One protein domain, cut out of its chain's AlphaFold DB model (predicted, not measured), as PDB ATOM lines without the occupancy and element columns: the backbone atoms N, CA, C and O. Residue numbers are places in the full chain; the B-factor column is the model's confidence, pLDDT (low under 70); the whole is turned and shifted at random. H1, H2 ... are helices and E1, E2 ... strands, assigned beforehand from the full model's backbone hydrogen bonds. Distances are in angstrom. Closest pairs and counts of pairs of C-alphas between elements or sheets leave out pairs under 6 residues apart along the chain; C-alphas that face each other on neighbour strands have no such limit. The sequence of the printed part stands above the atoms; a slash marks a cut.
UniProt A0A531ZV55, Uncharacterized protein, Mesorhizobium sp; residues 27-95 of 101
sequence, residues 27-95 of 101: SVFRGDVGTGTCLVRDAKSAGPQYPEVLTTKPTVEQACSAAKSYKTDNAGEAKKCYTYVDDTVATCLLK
ATOM      1  N   SER A  27     -45.615 -23.109  14.466       86.25
ATOM      2  CA  SER A  27     -44.430 -23.512  13.733       86.25
ATOM      3  C   SER A  27     -44.800 -24.195  12.423       86.25
ATOM      4  O   SER A  27     -45.781 -24.938  12.328       86.25
ATOM      5  N   VAL A  28     -43.990 -23.925  11.401       86.69
ATOM      6  CA  VAL A  28     -43.992 -24.672  10.145       86.69
ATOM      7  C   VAL A  28     -43.010 -25.817  10.316       86.69
ATOM      8  O   VAL A  28     -41.800 -25.597  10.383       86.69
ATOM      9  N   PHE A  29     -43.538 -27.025  10.412       85.62
ATOM     10  CA  PHE A  29     -42.755 -28.241  10.524       85.62
ATOM     11  C   PHE A  29     -42.627 -28.908   9.161       85.62
ATOM     12  O   PHE A  29     -43.568 -28.892   8.366       85.62
ATOM     13  N   ARG A  30     -41.481 -29.532   8.914       80.56
ATOM     14  CA  ARG A  30     -41.253 -30.425   7.781       80.56
ATOM     15  C   ARG A  30     -41.290 -31.855   8.317       80.56
ATOM     16  O   ARG A  30     -40.496 -32.217   9.182       80.56
ATOM     17  N   GLY A  31     -42.295 -32.613   7.884       67.12
ATOM     18  CA  GLY A  31     -42.582 -33.951   8.406       67.12
ATOM     19  C   GLY A  31     -41.609 -35.004   7.887       67.12
ATOM     20  O   GLY A  31     -41.150 -35.837   8.659       67.12
ATOM     21  N   ASP A  32     -41.254 -34.936   6.601       64.62
ATOM     22  CA  ASP A  32     -40.377 -35.923   5.975       64.62
ATOM     23  C   ASP A  32     -39.424 -35.259   4.972       64.62
ATOM     24  O   ASP A  32     -39.831 -34.451   4.127       64.62
ATOM     25  N   VAL A  33     -38.137 -35.590   5.077       56.84
ATOM     26  CA  VAL A  33     -37.085 -35.056   4.202       56.84
ATOM     27  C   VAL A  33     -37.227 -35.610   2.780       56.84
ATOM     28  O   VAL A  33     -36.835 -34.922   1.837       56.84
ATOM     29  N   GLY A  34     -37.813 -36.805   2.622       56.66
ATOM     30  CA  GLY A  34     -37.989 -37.504   1.348       56.66
ATOM     31  C   GLY A  34     -39.223 -37.076   0.550       56.66
ATOM     32  O   GLY A  34     -39.160 -37.052  -0.676       56.66
ATOM     33  N   THR A  35     -40.324 -36.691   1.208       63.81
ATOM     34  CA  THR A  35     -41.528 -36.169   0.522       63.81
ATOM     35  C   THR A  35     -41.632 -34.644   0.556       63.81
ATOM     36  O   THR A  35     -42.413 -34.063  -0.196       63.81
ATOM     37  N   GLY A  36     -40.867 -33.973   1.425       70.06
ATOM     38  CA  GLY A  36     -40.904 -32.519   1.580       70.06
ATOM     39  C   GLY A  36     -42.246 -31.992   2.095       70.06
ATOM     40  O   GLY A  36     -42.561 -30.821   1.885       70.06
ATOM     41  N   THR A  37     -43.061 -32.833   2.733       81.94
ATOM     42  CA  THR A  37     -44.375 -32.438   3.252       81.94
ATOM     43  C   THR A  37     -44.224 -31.519   4.461       81.94
ATOM     44  O   THR A  37     -43.551 -31.860   5.435       81.94
ATOM     45  N   CYS A  38     -44.891 -30.370   4.420       84.31
ATOM     46  CA  CYS A  38     -44.937 -29.418   5.517       84.31
ATOM     47  C   CYS A  38     -46.298 -29.369   6.202       84.31
ATOM     48  O   CYS A  38     -47.343 -29.661   5.619       84.31
ATOM     49  N   LEU A  39     -46.285 -28.922   7.449       86.00
ATOM     50  CA  LEU A  39     -47.478 -28.730   8.254       86.00
ATOM     51  C   LEU A  39     -47.325 -27.525   9.180       86.00
ATOM     52  O   LEU A  39     -46.237 -27.237   9.672       86.00
ATOM     53  N   VAL A  40     -48.424 -26.816   9.410       87.38
ATOM     54  CA  VAL A  40     -48.497 -25.680  10.329       87.38
ATOM     55  C   VAL A  40     -49.239 -26.138  11.573       87.38
ATOM     56  O   VAL A  40     -50.416 -26.488  11.511       87.38
ATOM     57  N   ARG A  41     -48.552 -26.144  12.712       85.62
ATOM     58  CA  ARG A  41     -49.096 -26.579  14.007       85.62
ATOM     59  C   ARG A  41     -48.603 -25.655  15.105       85.62
ATOM     60  O   ARG A  41     -47.661 -24.898  14.909       85.62
ATOM     61  N   ASP A  42     -49.234 -25.739  16.266       85.69
ATOM     62  CA  ASP A  42     -48.748 -25.074  17.470       85.69
ATOM     63  C   ASP A  42     -47.296 -25.503  17.751       85.69
ATOM     64  O   ASP A  42     -46.972 -26.688  17.655       85.69
ATOM     65  N   ALA A  43     -46.423 -24.564  18.093       80.75
ATOM     66  CA  ALA A  43     -45.011 -24.786  18.378       80.75
ATOM     67  C   ALA A  43     -44.829 -25.763  19.545       80.75
ATOM     68  O   ALA A  43     -43.866 -26.525  19.575       80.75
ATOM     69  N   LYS A  44     -45.801 -25.822  20.464       78.75
ATOM     70  CA  LYS A  44     -45.838 -26.816  21.547       78.75
ATOM     71  C   LYS A  44     -46.053 -28.245  21.054       78.75
ATOM     72  O   LYS A  44     -45.787 -29.185  21.793       78.75
ATOM     73  N   SER A  45     -46.534 -28.417  19.822       74.12
ATOM     74  CA  SER A  45     -46.681 -29.727  19.179       74.12
ATOM     75  C   SER A  45     -45.360 -30.256  18.616       74.12
ATOM     76  O   SER A  45     -45.359 -31.357  18.070       74.12
ATOM     77  N   ALA A  46     -44.262 -29.495  18.720       70.94
ATOM     78  CA  ALA A  46     -42.934 -29.955  18.337       70.94
ATOM     79  C   ALA A  46     -42.590 -31.254  19.077       70.94
ATOM     80  O   ALA A  46     -42.744 -31.363  20.293       70.94
ATOM     81  N   GLY A  47     -42.130 -32.252  18.333       68.44
ATOM     82  CA  GLY A  47     -41.859 -33.582  18.858       68.44
ATOM     83  C   GLY A  47     -41.091 -34.418  17.841       68.44
ATOM     84  O   GLY A  47     -40.850 -33.949  16.730       68.44
ATOM     85  N   PRO A  48     -40.715 -35.658  18.181       69.00
ATOM     86  CA  PRO A  48     -39.929 -36.521  17.298       69.00
ATOM     87  C   PRO A  48     -40.622 -36.816  15.957       69.00
ATOM     88  O   PRO A  48     -39.937 -37.078  14.975       69.00
ATOM     89  N   GLN A  49     -41.956 -36.714  15.887       67.31
ATOM     90  CA  GLN A  49     -42.707 -36.799  14.627       67.31
ATOM     91  C   GLN A  49     -42.533 -35.585  13.691       67.31
ATOM     92  O   GLN A  49     -42.944 -35.635  12.537       67.31
ATOM     93  N   TYR A  50     -41.952 -34.490  14.185       72.25
ATOM     94  CA  TYR A  50     -41.707 -33.250  13.452       72.25
ATOM     95  C   TYR A  50     -40.238 -32.843  13.615       72.25
ATOM     96  O   TYR A  50     -39.927 -31.904  14.354       72.25
ATOM     97  N   PRO A  51     -39.319 -33.575  12.967       67.81
ATOM     98  CA  PRO A  51     -37.888 -33.472  13.235       67.81
ATOM     99  C   PRO A  51     -37.288 -32.120  12.828       67.81
ATOM    100  O   PRO A  51     -36.229 -31.747  13.328       67.81
ATOM    101  N   GLU A  52     -37.950 -31.378  11.936       80.25
ATOM    102  CA  GLU A  52     -37.437 -30.122  11.397       80.25
ATOM    103  C   GLU A  52     -38.473 -28.994  11.512       80.25
ATOM    104  O   GLU A  52     -39.571 -29.061  10.957       80.25
ATOM    105  N   VAL A  53     -38.095 -27.923  12.217       84.81
ATOM    106  CA  VAL A  53     -38.855 -26.668  12.301       84.81
ATOM    107  C   VAL A  53     -38.238 -25.659  11.339       84.81
ATOM    108  O   VAL A  53     -37.097 -25.243  11.523       84.81
ATOM    109  N   LEU A  54     -38.994 -25.226  10.332       82.56
ATOM    110  CA  LEU A  54     -38.534 -24.232   9.355       82.56
ATOM    111  C   LEU A  54     -38.644 -22.807   9.901       82.56
ATOM    112  O   LEU A  54     -37.769 -21.968   9.686       82.56
ATOM    113  N   THR A  55     -39.746 -22.513  10.589       85.56
ATOM    114  CA  THR A  55     -39.978 -21.210  11.211       85.56
ATOM    115  C   THR A  55     -41.029 -21.311  12.306       85.56
ATOM    116  O   THR A  55     -41.869 -22.210  12.280       85.56
ATOM    117  N   THR A  56     -41.016 -20.338  13.211       86.69
ATOM    118  CA  THR A  56     -42.031 -20.147  14.246       86.69
ATOM    119  C   THR A  56     -42.560 -18.726  14.149       86.69
ATOM    120  O   THR A  56     -41.794 -17.779  13.945       86.69
ATOM    121  N   LYS A  57     -43.877 -18.578  14.243       87.19
ATOM    122  CA  LYS A  57     -44.586 -17.309  14.135       87.19
ATOM    123  C   LYS A  57     -45.602 -17.176  15.263       87.19
ATOM    124  O   LYS A  57     -46.225 -18.165  15.624       87.19
ATOM    125  N   PRO A  58     -45.848 -15.957  15.753       84.12
ATOM    126  CA  PRO A  58     -46.770 -15.716  16.861       84.12
ATOM    127  C   PRO A  58     -48.240 -16.011  16.520       84.12
ATOM    128  O   PRO A  58     -49.067 -16.131  17.416       84.12
ATOM    129  N   THR A  59     -48.598 -16.098  15.233       84.19
ATOM    130  CA  THR A  59     -49.960 -16.431  14.799       84.19
ATOM    131  C   THR A  59     -49.955 -17.478  13.696       84.19
ATOM    132  O   THR A  59     -49.042 -17.536  12.866       84.19
ATOM    133  N   VAL A  60     -51.027 -18.273  13.641       84.81
ATOM    134  CA  VAL A  60     -51.206 -19.287  12.594       84.81
ATOM    135  C   VAL A  60     -51.247 -18.667  11.197       84.81
ATOM    136  O   VAL A  60     -50.714 -19.243  10.263       84.81
ATOM    137  N   GLU A  61     -51.798 -17.460  11.045       85.00
ATOM    138  CA  GLU A  61     -51.857 -16.756   9.759       85.00
ATOM    139  C   GLU A  61     -50.455 -16.390   9.255       85.00
ATOM    140  O   GLU A  61     -50.114 -16.642   8.098       85.00
ATOM    141  N   GLN A  62     -49.597 -15.879  10.144       85.88
ATOM    142  CA  GLN A  62     -48.200 -15.607   9.814       85.88
ATOM    143  C   GLN A  62     -47.429 -16.897   9.525       85.88
ATOM    144  O   GLN A  62     -46.610 -16.916   8.605       85.88
ATOM    145  N   ALA A  63     -47.695 -17.977  10.267       86.94
ATOM    146  CA  ALA A  63     -47.094 -19.282  10.008       86.94
ATOM    147  C   ALA A  63     -47.531 -19.845   8.647       86.94
ATOM    148  O   ALA A  63     -46.688 -20.310   7.890       86.94
ATOM    149  N   CYS A  64     -48.806 -19.718   8.284       87.06
ATOM    150  CA  CYS A  64     -49.342 -20.092   6.977       87.06
ATOM    151  C   CYS A  64     -48.733 -19.262   5.838       87.06
ATOM    152  O   CYS A  64     -48.339 -19.809   4.810       87.06
ATOM    153  N   SER A  65     -48.606 -17.946   6.015       86.12
ATOM    154  CA  SER A  65     -47.963 -17.066   5.031       86.12
ATOM    155  C   SER A  65     -46.476 -17.398   4.855       86.12
ATOM    156  O   SER A  65     -45.952 -17.463   3.736       86.12
ATOM    157  N   ALA A  66     -45.796 -17.711   5.959       85.50
ATOM    158  CA  ALA A  66     -44.427 -18.188   5.912       85.50
ATOM    159  C   ALA A  66     -44.347 -19.552   5.212       85.50
ATOM    160  O   ALA A  66     -43.545 -19.705   4.300       85.50
ATOM    161  N   ALA A  67     -45.224 -20.502   5.549       84.56
ATOM    162  CA  ALA A  67     -45.305 -21.812   4.910       84.56
ATOM    163  C   ALA A  67     -45.470 -21.681   3.391       84.56
ATOM    164  O   ALA A  67     -44.737 -22.334   2.653       84.56
ATOM    165  N   LYS A  68     -46.341 -20.775   2.927       83.62
ATOM    166  CA  LYS A  68     -46.501 -20.424   1.508       83.62
ATOM    167  C   LYS A  68     -45.200 -19.912   0.883       83.62
ATOM    168  O   LYS A  68     -44.861 -20.302  -0.226       83.62
ATOM    169  N   SER A  69     -44.450 -19.078   1.603       82.50
ATOM    170  CA  SER A  69     -43.138 -18.568   1.164       82.50
ATOM    171  C   SER A  69     -42.045 -19.648   1.148       82.50
ATOM    172  O   SER A  69     -41.046 -19.537   0.431       82.50
ATOM    173  N   TYR A  70     -42.225 -20.712   1.932       80.31
ATOM    174  CA  TYR A  70     -41.390 -21.907   1.890       80.31
ATOM    175  C   TYR A  70     -41.846 -22.914   0.827       80.31
ATOM    176  O   TYR A  70     -41.147 -23.911   0.665       80.31
ATOM    177  N   LYS A  71     -42.935 -22.680   0.072       80.25
ATOM    178  CA  LYS A  71     -43.302 -23.556  -1.050       80.25
ATOM    179  C   LYS A  71     -42.172 -23.578  -2.073       80.25
ATOM    180  O   LYS A  71     -41.681 -22.532  -2.496       80.25
ATOM    181  N   THR A  72     -41.789 -24.775  -2.481       73.62
ATOM    182  CA  THR A  72     -40.954 -25.023  -3.650       73.62
ATOM    183  C   THR A  72     -41.545 -26.175  -4.443       73.62
ATOM    184  O   THR A  72     -42.256 -27.021  -3.897       73.62
ATOM    185  N   ASP A  73     -41.220 -26.230  -5.725       69.75
ATOM    186  CA  ASP A  73     -41.470 -27.403  -6.562       69.75
ATOM    187  C   ASP A  73     -40.193 -28.251  -6.728       69.75
ATOM    188  O   ASP A  73     -40.219 -29.319  -7.334       69.75
ATOM    189  N   ASN A  74     -39.073 -27.802  -6.145       67.25
ATOM    190  CA  ASN A  74     -37.799 -28.507  -6.158       67.25
ATOM    191  C   ASN A  74     -37.629 -29.379  -4.903       67.25
ATOM    192  O   ASN A  74     -37.282 -28.885  -3.830       67.25
ATOM    193  N   ALA A  75     -37.828 -30.691  -5.048       63.09
ATOM    194  CA  ALA A  75     -37.700 -31.664  -3.958       63.09
ATOM    195  C   ALA A  75     -36.281 -31.748  -3.345       63.09
ATOM    196  O   ALA A  75     -36.114 -32.316  -2.269       63.09
ATOM    197  N   GLY A  76     -35.264 -31.167  -3.997       60.28
ATOM    198  CA  GLY A  76     -33.890 -31.121  -3.489       60.28
ATOM    199  C   GLY A  76     -33.622 -30.044  -2.431       60.28
ATOM    200  O   GLY A  76     -32.552 -30.043  -1.823       60.28
ATOM    201  N   GLU A  77     -34.555 -29.118  -2.184       67.44
ATOM    202  CA  GLU A  77     -34.352 -28.071  -1.182       67.44
ATOM    203  C   GLU A  77     -34.768 -28.527   0.218       67.44
ATOM    204  O   GLU A  77     -35.939 -28.490   0.598       67.44
ATOM    205  N   ALA A  78     -33.769 -28.879   1.031       63.81
ATOM    206  CA  ALA A  78     -33.965 -29.331   2.409       63.81
ATOM    207  C   ALA A  78     -34.720 -28.326   3.307       63.81
ATOM    208  O   ALA A  78     -35.305 -28.723   4.298       63.81
ATOM    209  N   LYS A  79     -34.758 -27.031   2.961       69.12
ATOM    210  CA  LYS A  79     -35.403 -25.978   3.773       69.12
ATOM    211  C   LYS A  79     -36.728 -25.477   3.197       69.12
ATOM    212  O   LYS A  79     -37.146 -24.352   3.487       69.12
ATOM    213  N   LYS A  80     -37.361 -26.266   2.330       77.19
ATOM    214  CA  LYS A  80     -38.593 -25.890   1.638       77.19
ATOM    215  C   LYS A  80     -39.658 -26.981   1.735       77.19
ATOM    216  O   LYS A  80     -39.381 -28.154   1.977       77.19
ATOM    217  N   CYS A  81     -40.893 -26.540   1.540       79.31
ATOM    218  CA  CYS A  81     -42.103 -27.337   1.542       79.31
ATOM    219  C   CYS A  81     -42.458 -27.708   0.108       79.31
ATOM    220  O   CYS A  81     -42.680 -26.818  -0.707       79.31
ATOM    221  N   TYR A  82     -42.520 -28.996  -0.200       75.94
ATOM    222  CA  TYR A  82     -42.968 -29.496  -1.497       75.94
ATOM    223  C   TYR A  82     -44.488 -29.635  -1.556       75.94
ATOM    224  O   TYR A  82     -45.098 -29.270  -2.550       75.94
ATOM    225  N   THR A  83     -45.100 -30.102  -0.475       82.31
ATOM    226  CA  THR A  83     -46.554 -30.233  -0.343       82.31
ATOM    227  C   THR A  83     -46.969 -29.919   1.091       82.31
ATOM    228  O   THR A  83     -46.109 -29.754   1.964       82.31
ATOM    229  N   TYR A  84     -48.267 -29.823   1.351       83.19
ATOM    230  CA  TYR A  84     -48.810 -29.592   2.685       83.19
ATOM    231  C   TYR A  84     -49.803 -30.680   3.057       83.19
ATOM    232  O   TYR A  84     -50.527 -31.178   2.202       83.19
ATOM    233  N   VAL A  85     -49.876 -31.014   4.344       84.12
ATOM    234  CA  VAL A  85     -50.952 -31.883   4.842       84.12
ATOM    235  C   VAL A  85     -52.305 -31.175   4.733       84.12
ATOM    236  O   VAL A  85     -52.394 -29.966   4.973       84.12
ATOM    237  N   ASP A  86     -53.366 -31.924   4.433       81.56
ATOM    238  CA  ASP A  86     -54.711 -31.374   4.209       81.56
ATOM    239  C   ASP A  86     -55.214 -30.534   5.391       81.56
ATOM    240  O   ASP A  86     -55.734 -29.434   5.203       81.56
ATOM    241  N   ASP A  87     -54.952 -30.982   6.623       82.12
ATOM    242  CA  ASP A  87     -55.273 -30.243   7.852       82.12
ATOM    243  C   ASP A  87     -54.654 -28.837   7.872       82.12
ATOM    244  O   ASP A  87     -55.261 -27.870   8.338       82.12
ATOM    245  N   THR A  88     -53.428 -28.711   7.361       84.06
ATOM    246  CA  THR A  88     -52.713 -27.435   7.278       84.06
ATOM    247  C   THR A  88     -53.304 -26.564   6.183       84.06
ATOM    248  O   THR A  88     -53.527 -25.377   6.415       84.06
ATOM    249  N   VAL A  89     -53.624 -27.139   5.019       84.12
ATOM    250  CA  VAL A  89     -54.296 -26.414   3.933       84.12
ATOM    251  C   VAL A  89     -55.636 -25.860   4.417       84.12
ATOM    252  O   VAL A  89     -55.897 -24.672   4.238       84.12
ATOM    253  N   ALA A  90     -56.444 -26.671   5.104       84.12
ATOM    254  CA  ALA A  90     -57.724 -26.258   5.669       84.12
ATOM    255  C   ALA A  90     -57.558 -25.168   6.739       84.12
ATOM    256  O   ALA A  90     -58.234 -24.140   6.690       84.12
ATOM    257  N   THR A  91     -56.615 -25.342   7.671       84.38
ATOM    258  CA  THR A  91     -56.337 -24.355   8.728       84.38
ATOM    259  C   THR A  91     -55.902 -23.013   8.143       84.38
ATOM    260  O   THR A  91     -56.366 -21.961   8.582       84.38
ATOM    261  N   CYS A  92     -55.041 -23.035   7.128       85.12
ATOM    262  CA  CYS A  92     -54.578 -21.826   6.461       85.12
ATOM    263  C   CYS A  92     -55.676 -21.179   5.612       85.12
ATOM    264  O   CYS A  92     -55.817 -19.956   5.636       85.12
ATOM    265  N   LEU A  93     -56.519 -21.976   4.949       85.81
ATOM    266  CA  LEU A  93     -57.665 -21.481   4.188       85.81
ATOM    267  C   LEU A  93     -58.679 -20.763   5.090       85.81
ATOM    268  O   LEU A  93     -59.147 -19.683   4.737       85.81
ATOM    269  N   LEU A  94     -58.942 -21.292   6.293       85.06
ATOM    270  CA  LEU A  94     -59.780 -20.640   7.312       85.06
ATOM    271  C   LEU A  94     -59.230 -19.282   7.776       85.06
ATOM    272  O   LEU A  94     -59.957 -18.484   8.365       85.06
ATOM    273  N   LYS A  95     -57.945 -19.015   7.527       84.12
ATOM    274  CA  LYS A  95     -57.257 -17.756   7.841       84.12
ATOM    275  C   LYS A  95     -57.036 -16.883   6.606       84.12
ATOM    276  O   LYS A  95     -56.341 -15.882   6.694       84.12
TER     277      LYS A  95
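What this domain is: This is residues 27 to 95 of the 101 residues of an uncharacterized protein of Mesorhizobium sp (UniProt A0A531ZV55). A small, twisted sheet of three strands has one helix, H1, packed over one face, and a second helix, H2, beside edge strand E2 at about a right angle to H1. A long loop, residues 70 to 85, joins the two helices and comes back to E2, where residues 83 to 84 pair with residues 37 to 38. The printed part has 69 residues with three named strands and two named helices, in the order E1, E2, E3, H1, H2; the sheet runs E2, E1, E3 and is antiparallel throughout. The class is mixed, helices and strands, with under half of the residues in named elements. The whole is compact, with a radius of gyration of the C-alphas of 10.7 A, and rounded, spanning 28 by 24 by 18 A.

How they stand to each other: Begin at the inner strand E1, residues 27 to 30. On one side of it is E2, residues 37 to 42, antiparallel at 154 degrees; look for N 29 and O 39, 2.8 A apart and within hydrogen-bond range. E1 and E2 form a hairpin. On the other side is E3, residues 52 to 57, antiparallel to E1 at 159 degrees, with N 28 and O 55 2.9 A apart. The sheet is only just strongly twisted, its C-alphas lying up to 4.0 A off the best plane. H1, residues 60 to 69, is on one face at a height over the sheet of 8.1 A, an arrangement of two layers, a helix layer on a sheet layer. It lies over E1, and only just over E3 with 3 C-alphas; the closest C-alphas of E1 and H1, Val 28 and Ala 67, are 6.1 A apart. On the local plane it stands at 32 degrees to E1, only just slantwise to the strands. H2, residues 86 to 93, only grazes the sheet; its closest C-alpha pair with E2 is Leu 39 and Thr 88, 5.5 A. H1 and H2 only just touch, with 3 pairs of C-alphas within 8 A, closest at Cys 64 and Cys 92, 5.5 A, and stand about perpendicular at 75 degrees. In H1 and H2 every O i to N i+4 pair is within hydrogen-bond range.

Where its parts are: Find C-alpha 27 at (-44.430, -23.512, 13.733), where E1 begins its 9.7 A. E2 covers 16.6 A and E3 14.9 A. Find C-alpha 60 at (-51.206, -19.287, 12.594); from there H1 runs 14.0 A. H2 runs 10.3 A to C-alpha 93 at (-57.665, -21.481, 4.188).

The domain as a whole: The two farthest C-alphas, Gly 76 and Leu 94, are 29.9 A apart. The printed part has no cut, and the link from H1 to H2 is long, with 16 residues. The mean pLDDT of the printed part is 78.6; look for values under 70 at residues 31 to 35, 47 to 49, 51 and 73 to 79.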